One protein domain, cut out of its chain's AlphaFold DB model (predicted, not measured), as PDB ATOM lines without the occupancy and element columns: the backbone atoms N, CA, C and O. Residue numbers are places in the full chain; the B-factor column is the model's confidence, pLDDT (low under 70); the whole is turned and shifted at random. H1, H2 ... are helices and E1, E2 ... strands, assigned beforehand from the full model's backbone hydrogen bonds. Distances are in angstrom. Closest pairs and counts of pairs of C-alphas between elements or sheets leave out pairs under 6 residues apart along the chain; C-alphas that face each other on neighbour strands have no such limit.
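This is residues 171 to 200 and 290 to 316 of the 316 residues of an uncharacterized protein of Lactuca sativa (UniProt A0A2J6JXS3). A small two-stranded hairpin, E1 and E2, and a short helix, H1, sit one after the other along one side of a single long helix, H2, which makes the longest axis. E1 is the strand nearer H2, H1 crosses near the first residues of H2, and residues 311 to 316 stick out past the hairpin. The printed part has 57 residues, with two named strands and two named helices in the order E1, E2, H1, H2; the sheet, E1 - E2, is antiparallel and the class is mixed, helices and strands. The whole is loose, with a radius of gyration of the C-alphas of 13.1 A, and spans 42 by 21 by 13 A, only just a rod.

E1, residues 172 to 176, and E2, residues 179 to 183, form an antiparallel hairpin at 147 degrees, with N 174 and O 181 2.8 A apart and N 179 and O 176 2.8 A apart, within hydrogen-bond range. The closest C-alphas of E1 and H2, residues 290 to 314, are those of Ile 172 and Arg 303, 6.2 A apart. E2 and H2 are apart. H1, residues 185 to 192, touches H2 with residues 291 to 295 of H2 alone, about perpendicular at 77 degrees; the closest C-alphas, Ile 189 and Gly 291, are 5.8 A apart. E1 and H1 are apart. Every O i to N i+4 pair is within hydrogen-bond range in H1, and 18 of 21 in H2.

E1 begins at C-alpha 172 (143.032, 100.896, 75.793) and measures 12.4 A; E2 measures 12.0 A and H1 10.5 A. H2 runs 35.7 A from C-alpha 290 (159.621, 109.598, 70.692) to C-alpha 314 (126.193, 104.182, 81.881), with a kink of 33 degrees near residue 297.

The two C-alphas farthest apart, Pro 198 and Lys 316, are 42.6 A apart. Residues 201 to 289 are not printed, and C-alphas 200 and 290 are 9.7 A apart across this cut. The links E1 to E2 and E2 to H1 are tight. Mean pLDDT of the printed part is 80.7; residues 310 to 316 are under 70.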
ATOM      1  N   ARG A 171     146.592  97.876  76.837       79.94
ATOM      2  CA  ARG A 171     145.726  98.216  75.716       79.94
ATOM      3  C   ARG A 171     144.492  98.961  76.219       79.94
ATOM      4  O   ARG A 171     143.887  98.623  77.235       79.94
ATOM      5  N   ILE A 172     144.140 100.006  75.491       80.44
ATOM      6  CA  ILE A 172     143.032 100.896  75.793       80.44
ATOM      7  C   ILE A 172     141.832 100.409  74.982       80.44
ATOM      8  O   ILE A 172     141.881 100.456  73.750       80.44
ATOM      9  N   PRO A 173     140.754  99.936  75.625       77.88
ATOM     10  CA  PRO A 173     139.556  99.546  74.903       77.88
ATOM     11  C   PRO A 173     138.864 100.794  74.340       77.88
ATOM     12  O   PRO A 173     138.490 101.703  75.078       77.88
ATOM     13  N   VAL A 174     138.665 100.826  73.026       75.12
ATOM     14  CA  VAL A 174     137.985 101.899  72.295       75.12
ATOM     15  C   VAL A 174     136.775 101.316  71.574       75.12
ATOM     16  O   VAL A 174     136.883 100.331  70.849       75.12
ATOM     17  N   LEU A 175     135.604 101.931  71.748       72.81
ATOM     18  CA  LEU A 175     134.396 101.569  71.006       72.81
ATOM     19  C   LEU A 175     134.244 102.466  69.775       72.81
ATOM     20  O   LEU A 175     133.902 103.643  69.901       72.81
ATOM     21  N   ALA A 176     134.437 101.894  68.590       72.44
ATOM     22  CA  ALA A 176     134.194 102.548  67.307       72.44
ATOM     23  C   ALA A 176     133.048 101.829  66.584       72.44
ATOM     24  O   ALA A 176     133.141 100.639  66.305       72.44
ATOM     25  N   GLU A 177     131.935 102.527  66.330       73.69
ATOM     26  CA  GLU A 177     130.764 101.982  65.607       73.69
ATOM     27  C   GLU A 177     130.198 100.662  66.183       73.69
ATOM     28  O   GLU A 177     129.634  99.835  65.473       73.69
ATOM     29  N   GLY A 178     130.330 100.456  67.498       71.19
ATOM     30  CA  GLY A 178     129.898  99.226  68.175       71.19
ATOM     31  C   GLY A 178     130.914  98.079  68.127       71.19
ATOM     32  O   GLY A 178     130.663  97.024  68.706       71.19
ATOM     33  N   ILE A 179     132.072  98.287  67.498       76.38
ATOM     34  CA  ILE A 179     133.214  97.373  67.519       76.38
ATOM     35  C   ILE A 179     134.154  97.799  68.648       76.38
ATOM     36  O   ILE A 179     134.548  98.963  68.740       76.38
ATOM     37  N   LYS A 180     134.521  96.844  69.508       75.38
ATOM     38  CA  LYS A 180     135.560  97.034  70.520       75.38
ATOM     39  C   LYS A 180     136.926  96.812  69.875       75.38
ATOM     40  O   LYS A 180     137.198  95.724  69.373       75.38
ATOM     41  N   LEU A 181     137.749  97.849  69.875       78.75
ATOM     42  CA  LEU A 181     139.129  97.844  69.409       78.75
ATOM     43  C   LEU A 181     140.047  97.987  70.620       78.75
ATOM     44  O   LEU A 181     139.830  98.866  71.447       78.75
ATOM     45  N   ASP A 182     141.076  97.155  70.713       80.31
ATOM     46  CA  ASP A 182     142.064  97.246  71.788       80.31
ATOM     47  C   ASP A 182     143.288  98.018  71.279       80.31
ATOM     48  O   ASP A 182     144.166  97.463  70.613       80.31
ATOM     49  N   PHE A 183     143.315  99.321  71.565       84.81
ATOM     50  CA  PHE A 183     144.327 100.263  71.092       84.81
ATOM     51  C   PHE A 183     145.570 100.244  71.991       84.81
ATOM     52  O   PHE A 183     145.493 100.621  73.159       84.81
ATOM     53  N   GLY A 184     146.713  99.801  71.472       86.88
ATOM     54  CA  GLY A 184     147.969  99.670  72.209       86.88
ATOM     55  C   GLY A 184     149.128 100.472  71.612       86.88
ATOM     56  O   GLY A 184     148.958 101.292  70.707       86.88
ATOM     57  N   GLU A 185     150.330 100.207  72.133       87.88
ATOM     58  CA  GLU A 185     151.574 100.867  71.712       87.88
ATOM     59  C   GLU A 185     151.808 100.700  70.208       87.88
ATOM     60  O   GLU A 185     152.106 101.668  69.509       87.88
ATOM     61  N   THR A 186     151.601  99.488  69.689       86.31
ATOM     62  CA  THR A 186     151.772  99.168  68.269       86.31
ATOM     63  C   THR A 186     150.861 100.007  67.380       86.31
ATOM     64  O   THR A 186     151.334 100.618  66.423       86.31
ATOM     65  N   GLU A 187     149.562 100.073  67.684       87.75
ATOM     66  CA  GLU A 187     148.609 100.866  66.905       87.75
ATOM     67  C   GLU A 187     148.944 102.361  66.983       87.75
ATOM     68  O   GLU A 187     148.900 103.059  65.971       87.75
ATOM     69  N   TYR A 188     149.354 102.845  68.158       87.06
ATOM     70  CA  TYR A 188     149.808 104.222  68.333       87.06
ATOM     71  C   TYR A 188     151.033 104.547  67.472       87.06
ATOM     72  O   TYR A 188     151.036 105.552  66.759       87.06
ATOM     73  N   ILE A 189     152.060 103.695  67.502       88.94
ATOM     74  CA  ILE A 189     153.287 103.860  66.713       88.94
ATOM     75  C   ILE A 189     152.979 103.849  65.217       88.94
ATOM     76  O   ILE A 189     153.502 104.688  64.485       88.94
ATOM     77  N   LEU A 190     152.112 102.938  64.763       87.56
ATOM     78  CA  LEU A 190     151.695 102.866  63.362       87.56
ATOM     79  C   LEU A 190     151.010 104.160  62.903       87.56
ATOM     80  O   LEU A 190     151.267 104.618  61.794       87.56
ATOM     81  N   ILE A 191     150.175 104.764  63.754       87.06
ATOM     82  CA  ILE A 191     149.483 106.021  63.437       87.06
ATOM     83  C   ILE A 191     150.447 107.209  63.431       87.06
ATOM     84  O   ILE A 191     150.372 108.055  62.541       87.06
ATOM     85  N   CYS A 192     151.331 107.313  64.426       86.69
ATOM     86  CA  CYS A 192     152.197 108.486  64.568       86.69
ATOM     87  C   CYS A 192     153.480 108.419  63.724       86.69
ATOM     88  O   CYS A 192     154.101 109.453  63.488       86.69
ATOM     89  N   GLY A 193     153.895 107.226  63.284       90.19
ATOM     90  CA  GLY A 193     155.131 107.020  62.524       90.19
ATOM     91  C   GLY A 193     156.408 107.330  63.315       90.19
ATOM     92  O   GLY A 193     157.463 107.561  62.721       90.19
ATOM     93  N   LEU A 194     156.330 107.383  64.647       91.12
ATOM     94  CA  LEU A 194     157.449 107.770  65.504       91.12
ATOM     95  C   LEU A 194     158.362 106.592  65.845       91.12
ATOM     96  O   LEU A 194     157.973 105.427  65.830       91.12
ATOM     97  N   LYS A 195     159.610 106.917  66.191       90.25
ATOM     98  CA  LYS A 195     160.633 105.920  66.519       90.25
ATOM     99  C   LYS A 195     160.340 105.213  67.838       90.25
ATOM    100  O   LYS A 195     160.029 105.854  68.841       90.25
ATOM    101  N   VAL A 196     160.547 103.904  67.827       91.69
ATOM    102  CA  VAL A 196     160.419 103.006  68.978       91.69
ATOM    103  C   VAL A 196     161.803 102.712  69.534       91.69
ATOM    104  O   VAL A 196     162.765 102.570  68.776       91.69
ATOM    105  N   GLY A 197     161.907 102.602  70.849       90.56
ATOM    106  CA  GLY A 197     163.155 102.263  71.515       90.56
ATOM    107  C   GLY A 197     162.977 102.163  73.026       90.56
ATOM    108  O   GLY A 197     161.855 102.252  73.514       90.56
ATOM    109  N   PRO A 198     164.069 101.970  73.780       89.56
ATOM    110  CA  PRO A 198     164.005 101.895  75.234       89.56
ATOM    111  C   PRO A 198     163.354 103.146  75.832       89.56
ATOM    112  O   PRO A 198     163.696 104.268  75.448       89.56
ATOM    113  N   TYR A 199     162.438 102.953  76.783       88.06
ATOM    114  CA  TYR A 199     161.832 104.067  77.502       88.06
ATOM    115  C   TYR A 199     162.879 104.771  78.371       88.06
ATOM    116  O   TYR A 199     163.624 104.135  79.117       88.06
ATOM    117  N   VAL A 200     162.907 106.099  78.278       87.31
ATOM    118  CA  VAL A 200     163.731 106.975  79.109       87.31
ATOM    119  C   VAL A 200     162.830 108.075  79.642       87.31
ATOM    120  O   VAL A 200     162.250 108.836  78.866       87.31
ATOM    121  N   TRP A 290     160.812 108.765  70.505       92.69
ATOM    122  CA  TRP A 290     159.621 109.598  70.692       92.69
ATOM    123  C   TRP A 290     158.318 108.801  70.701       92.69
ATOM    124  O   TRP A 290     157.410 109.166  71.437       92.69
ATOM    125  N   GLY A 291     158.222 107.714  69.934       92.56
ATOM    126  CA  GLY A 291     157.036 106.859  69.896       92.56
ATOM    127  C   GLY A 291     156.777 106.204  71.247       92.56
ATOM    128  O   GLY A 291     155.718 106.413  71.831       92.56
ATOM    129  N   THR A 292     157.774 105.501  71.788       91.56
ATOM    130  CA  THR A 292     157.671 104.845  73.102       91.56
ATOM    131  C   THR A 292     157.493 105.861  74.230       91.56
ATOM    132  O   THR A 292     156.663 105.677  75.121       91.56
ATOM    133  N   TYR A 293     158.231 106.974  74.183       91.44
ATOM    134  CA  TYR A 293     158.116 108.036  75.179       91.44
ATOM    135  C   TYR A 293     156.710 108.650  75.214       91.44
ATOM    136  O   TYR A 293     156.078 108.730  76.271       91.44
ATOM    137  N   LEU A 294     156.191 109.052  74.050       91.06
ATOM    138  CA  LEU A 294     154.866 109.654  73.947       91.06
ATOM    139  C   LEU A 294     153.758 108.647  74.204       91.06
ATOM    140  O   LEU A 294     152.751 109.035  74.786       91.06
ATOM    141  N   TRP A 295     153.923 107.375  73.841       90.81
ATOM    142  CA  TRP A 295     152.951 106.339  74.172       90.81
ATOM    143  C   TRP A 295     152.750 106.234  75.685       90.81
ATOM    144  O   TRP A 295     151.619 106.328  76.157       90.81
ATOM    145  N   LYS A 296     153.827 106.127  76.474       88.00
ATOM    146  CA  LYS A 296     153.722 106.042  77.943       88.00
ATOM    147  C   LYS A 296     153.029 107.264  78.553       88.00
ATOM    148  O   LYS A 296     152.260 107.127  79.502       88.00
ATOM    149  N   TYR A 297     153.245 108.448  77.984       83.25
ATOM    150  CA  TYR A 297     152.593 109.671  78.450       83.25
ATOM    151  C   TYR A 297     151.120 109.772  78.007       83.25
ATOM    152  O   TYR A 297     150.229 110.047  78.811       83.25
ATOM    153  N   THR A 298     150.845 109.537  76.724       83.94
ATOM    154  CA  THR A 298     149.517 109.705  76.117       83.94
ATOM    155  C   THR A 298     148.554 108.580  76.469       83.94
ATOM    156  O   THR A 298     147.374 108.860  76.658       83.94
ATOM    157  N   SER A 299     149.026 107.342  76.629       86.62
ATOM    158  CA  SER A 299     148.194 106.199  77.034       86.62
ATOM    159  C   SER A 299     147.525 106.435  78.386       86.62
ATOM    160  O   SER A 299     146.314 106.258  78.507       86.62
ATOM    161  N   ARG A 300     148.272 106.951  79.372       81.94
ATOM    162  CA  ARG A 300     147.741 107.341  80.689       81.94
ATOM    163  C   ARG A 300     146.634 108.394  80.573       81.94
ATOM    164  O   ARG A 300     145.602 108.283  81.234       81.94
ATOM    165  N   MET A 301     146.821 109.404  79.720       80.06
ATOM    166  CA  MET A 301     145.806 110.441  79.491       80.06
ATOM    167  C   MET A 301     144.568 109.890  78.778       80.06
ATOM    168  O   MET A 301     143.444 110.178  79.189       80.06
ATOM    169  N   MET A 302     144.769 109.085  77.732       82.06
ATOM    170  CA  MET A 302     143.691 108.460  76.967       82.06
ATOM    171  C   MET A 302     142.853 107.541  77.856       82.06
ATOM    172  O   MET A 302     141.632 107.661  77.852       82.06
ATOM    173  N   ARG A 303     143.485 106.702  78.683       82.62
ATOM    174  CA  ARG A 303     142.793 105.820  79.633       82.62
ATOM    175  C   ARG A 303     141.845 106.598  80.543       82.62
ATOM    176  O   ARG A 303     140.644 106.349  80.532       82.62
ATOM    177  N   GLY A 304     142.359 107.626  81.219       77.69
ATOM    178  CA  GLY A 304     141.544 108.461  82.104       77.69
ATOM    179  C   GLY A 304     140.438 109.252  81.387       77.69
ATOM    180  O   GLY A 304     139.473 109.672  82.026       77.69
ATOM    181  N   MET A 305     140.551 109.487  80.075       80.44
ATOM    182  CA  MET A 305     139.464 110.048  79.268       80.44
ATOM    183  C   MET A 305     138.396 109.001  78.938       80.44
ATOM    184  O   MET A 305     137.210 109.289  79.091       80.44
ATOM    185  N   PHE A 306     138.796 107.809  78.490       75.00
ATOM    186  CA  PHE A 306     137.862 106.751  78.101       75.00
ATOM    187  C   PHE A 306     137.085 106.192  79.296       75.00
ATOM    188  O   PHE A 306     135.877 106.010  79.175       75.00
ATOM    189  N   GLU A 307     137.722 106.037  80.459       76.06
ATOM    190  CA  GLU A 307     137.043 105.663  81.710       76.06
ATOM    191  C   GLU A 307     135.897 106.631  82.038       76.06
ATOM    192  O   GLU A 307     134.765 106.213  82.265       76.06
ATOM    193  N   LYS A 308     136.151 107.943  81.956       76.25
ATOM    194  CA  LYS A 308     135.116 108.962  82.194       76.25
ATOM    195  C   LYS A 308     133.989 108.900  81.167       76.25
ATOM    196  O   LYS A 308     132.836 109.132  81.510       76.25
ATOM    197  N   ILE A 309     134.306 108.650  79.895       73.31
ATOM    198  CA  ILE A 309     133.296 108.574  78.828       73.31
ATOM    199  C   ILE A 309     132.370 107.372  79.038       73.31
ATOM    200  O   ILE A 309     131.162 107.514  78.843       73.31
ATOM    201  N   GLU A 310     132.913 106.222  79.438       68.06
ATOM    202  CA  GLU A 310     132.120 105.038  79.790       68.06
ATOM    203  C   GLU A 310     131.217 105.318  80.995       68.06
ATOM    204  O   GLU A 310     130.008 105.107  80.897       68.06
ATOM    205  N   GLU A 311     131.743 105.928  82.067       69.75
ATOM    206  CA  GLU A 311     130.924 106.366  83.207       69.75
ATOM    207  C   GLU A 311     129.743 107.240  82.740       69.75
ATOM    208  O   GLU A 311     128.592 106.978  83.082       69.75
ATOM    209  N   PHE A 312     129.982 108.244  81.887       62.09
ATOM    210  CA  PHE A 312     128.910 109.104  81.367       62.09
ATOM    211  C   PHE A 312     127.880 108.371  80.495       62.09
ATOM    212  O   PHE A 312     126.733 108.823  80.416       62.09
ATOM    213  N   ARG A 313     128.261 107.280  79.821       62.28
ATOM    214  CA  ARG A 313     127.341 106.472  79.008       62.28
ATOM    215  C   ARG A 313     126.468 105.558  79.859       62.28
ATOM    216  O   ARG A 313     125.305 105.396  79.516       62.28
ATOM    217  N   GLU A 314     126.980 105.019  80.963       61.06
ATOM    218  CA  GLU A 314     126.193 104.182  81.881       61.06
ATOM    219  C   GLU A 314     125.118 104.974  82.648       61.06
ATOM    220  O   GLU A 314     124.108 104.413  83.072       61.06
ATOM    221  N   PHE A 315     125.296 106.292  82.798       51.78
ATOM    222  CA  PHE A 315     124.334 107.174  83.469       51.78
ATOM    223  C   PHE A 315     123.155 107.646  82.593       51.78
ATOM    224  O   PHE A 315     122.304 108.389  83.096       51.78
ATOM    225  N   LYS A 316     123.084 107.262  81.313       46.22
ATOM    226  CA  LYS A 316     122.074 107.747  80.357       46.22
ATOM    227  C   LYS A 316     121.153 106.638  79.859       46.22
ATOM    228  O   LYS A 316     119.938 106.926  79.756       46.22
TER     229      LYS A 316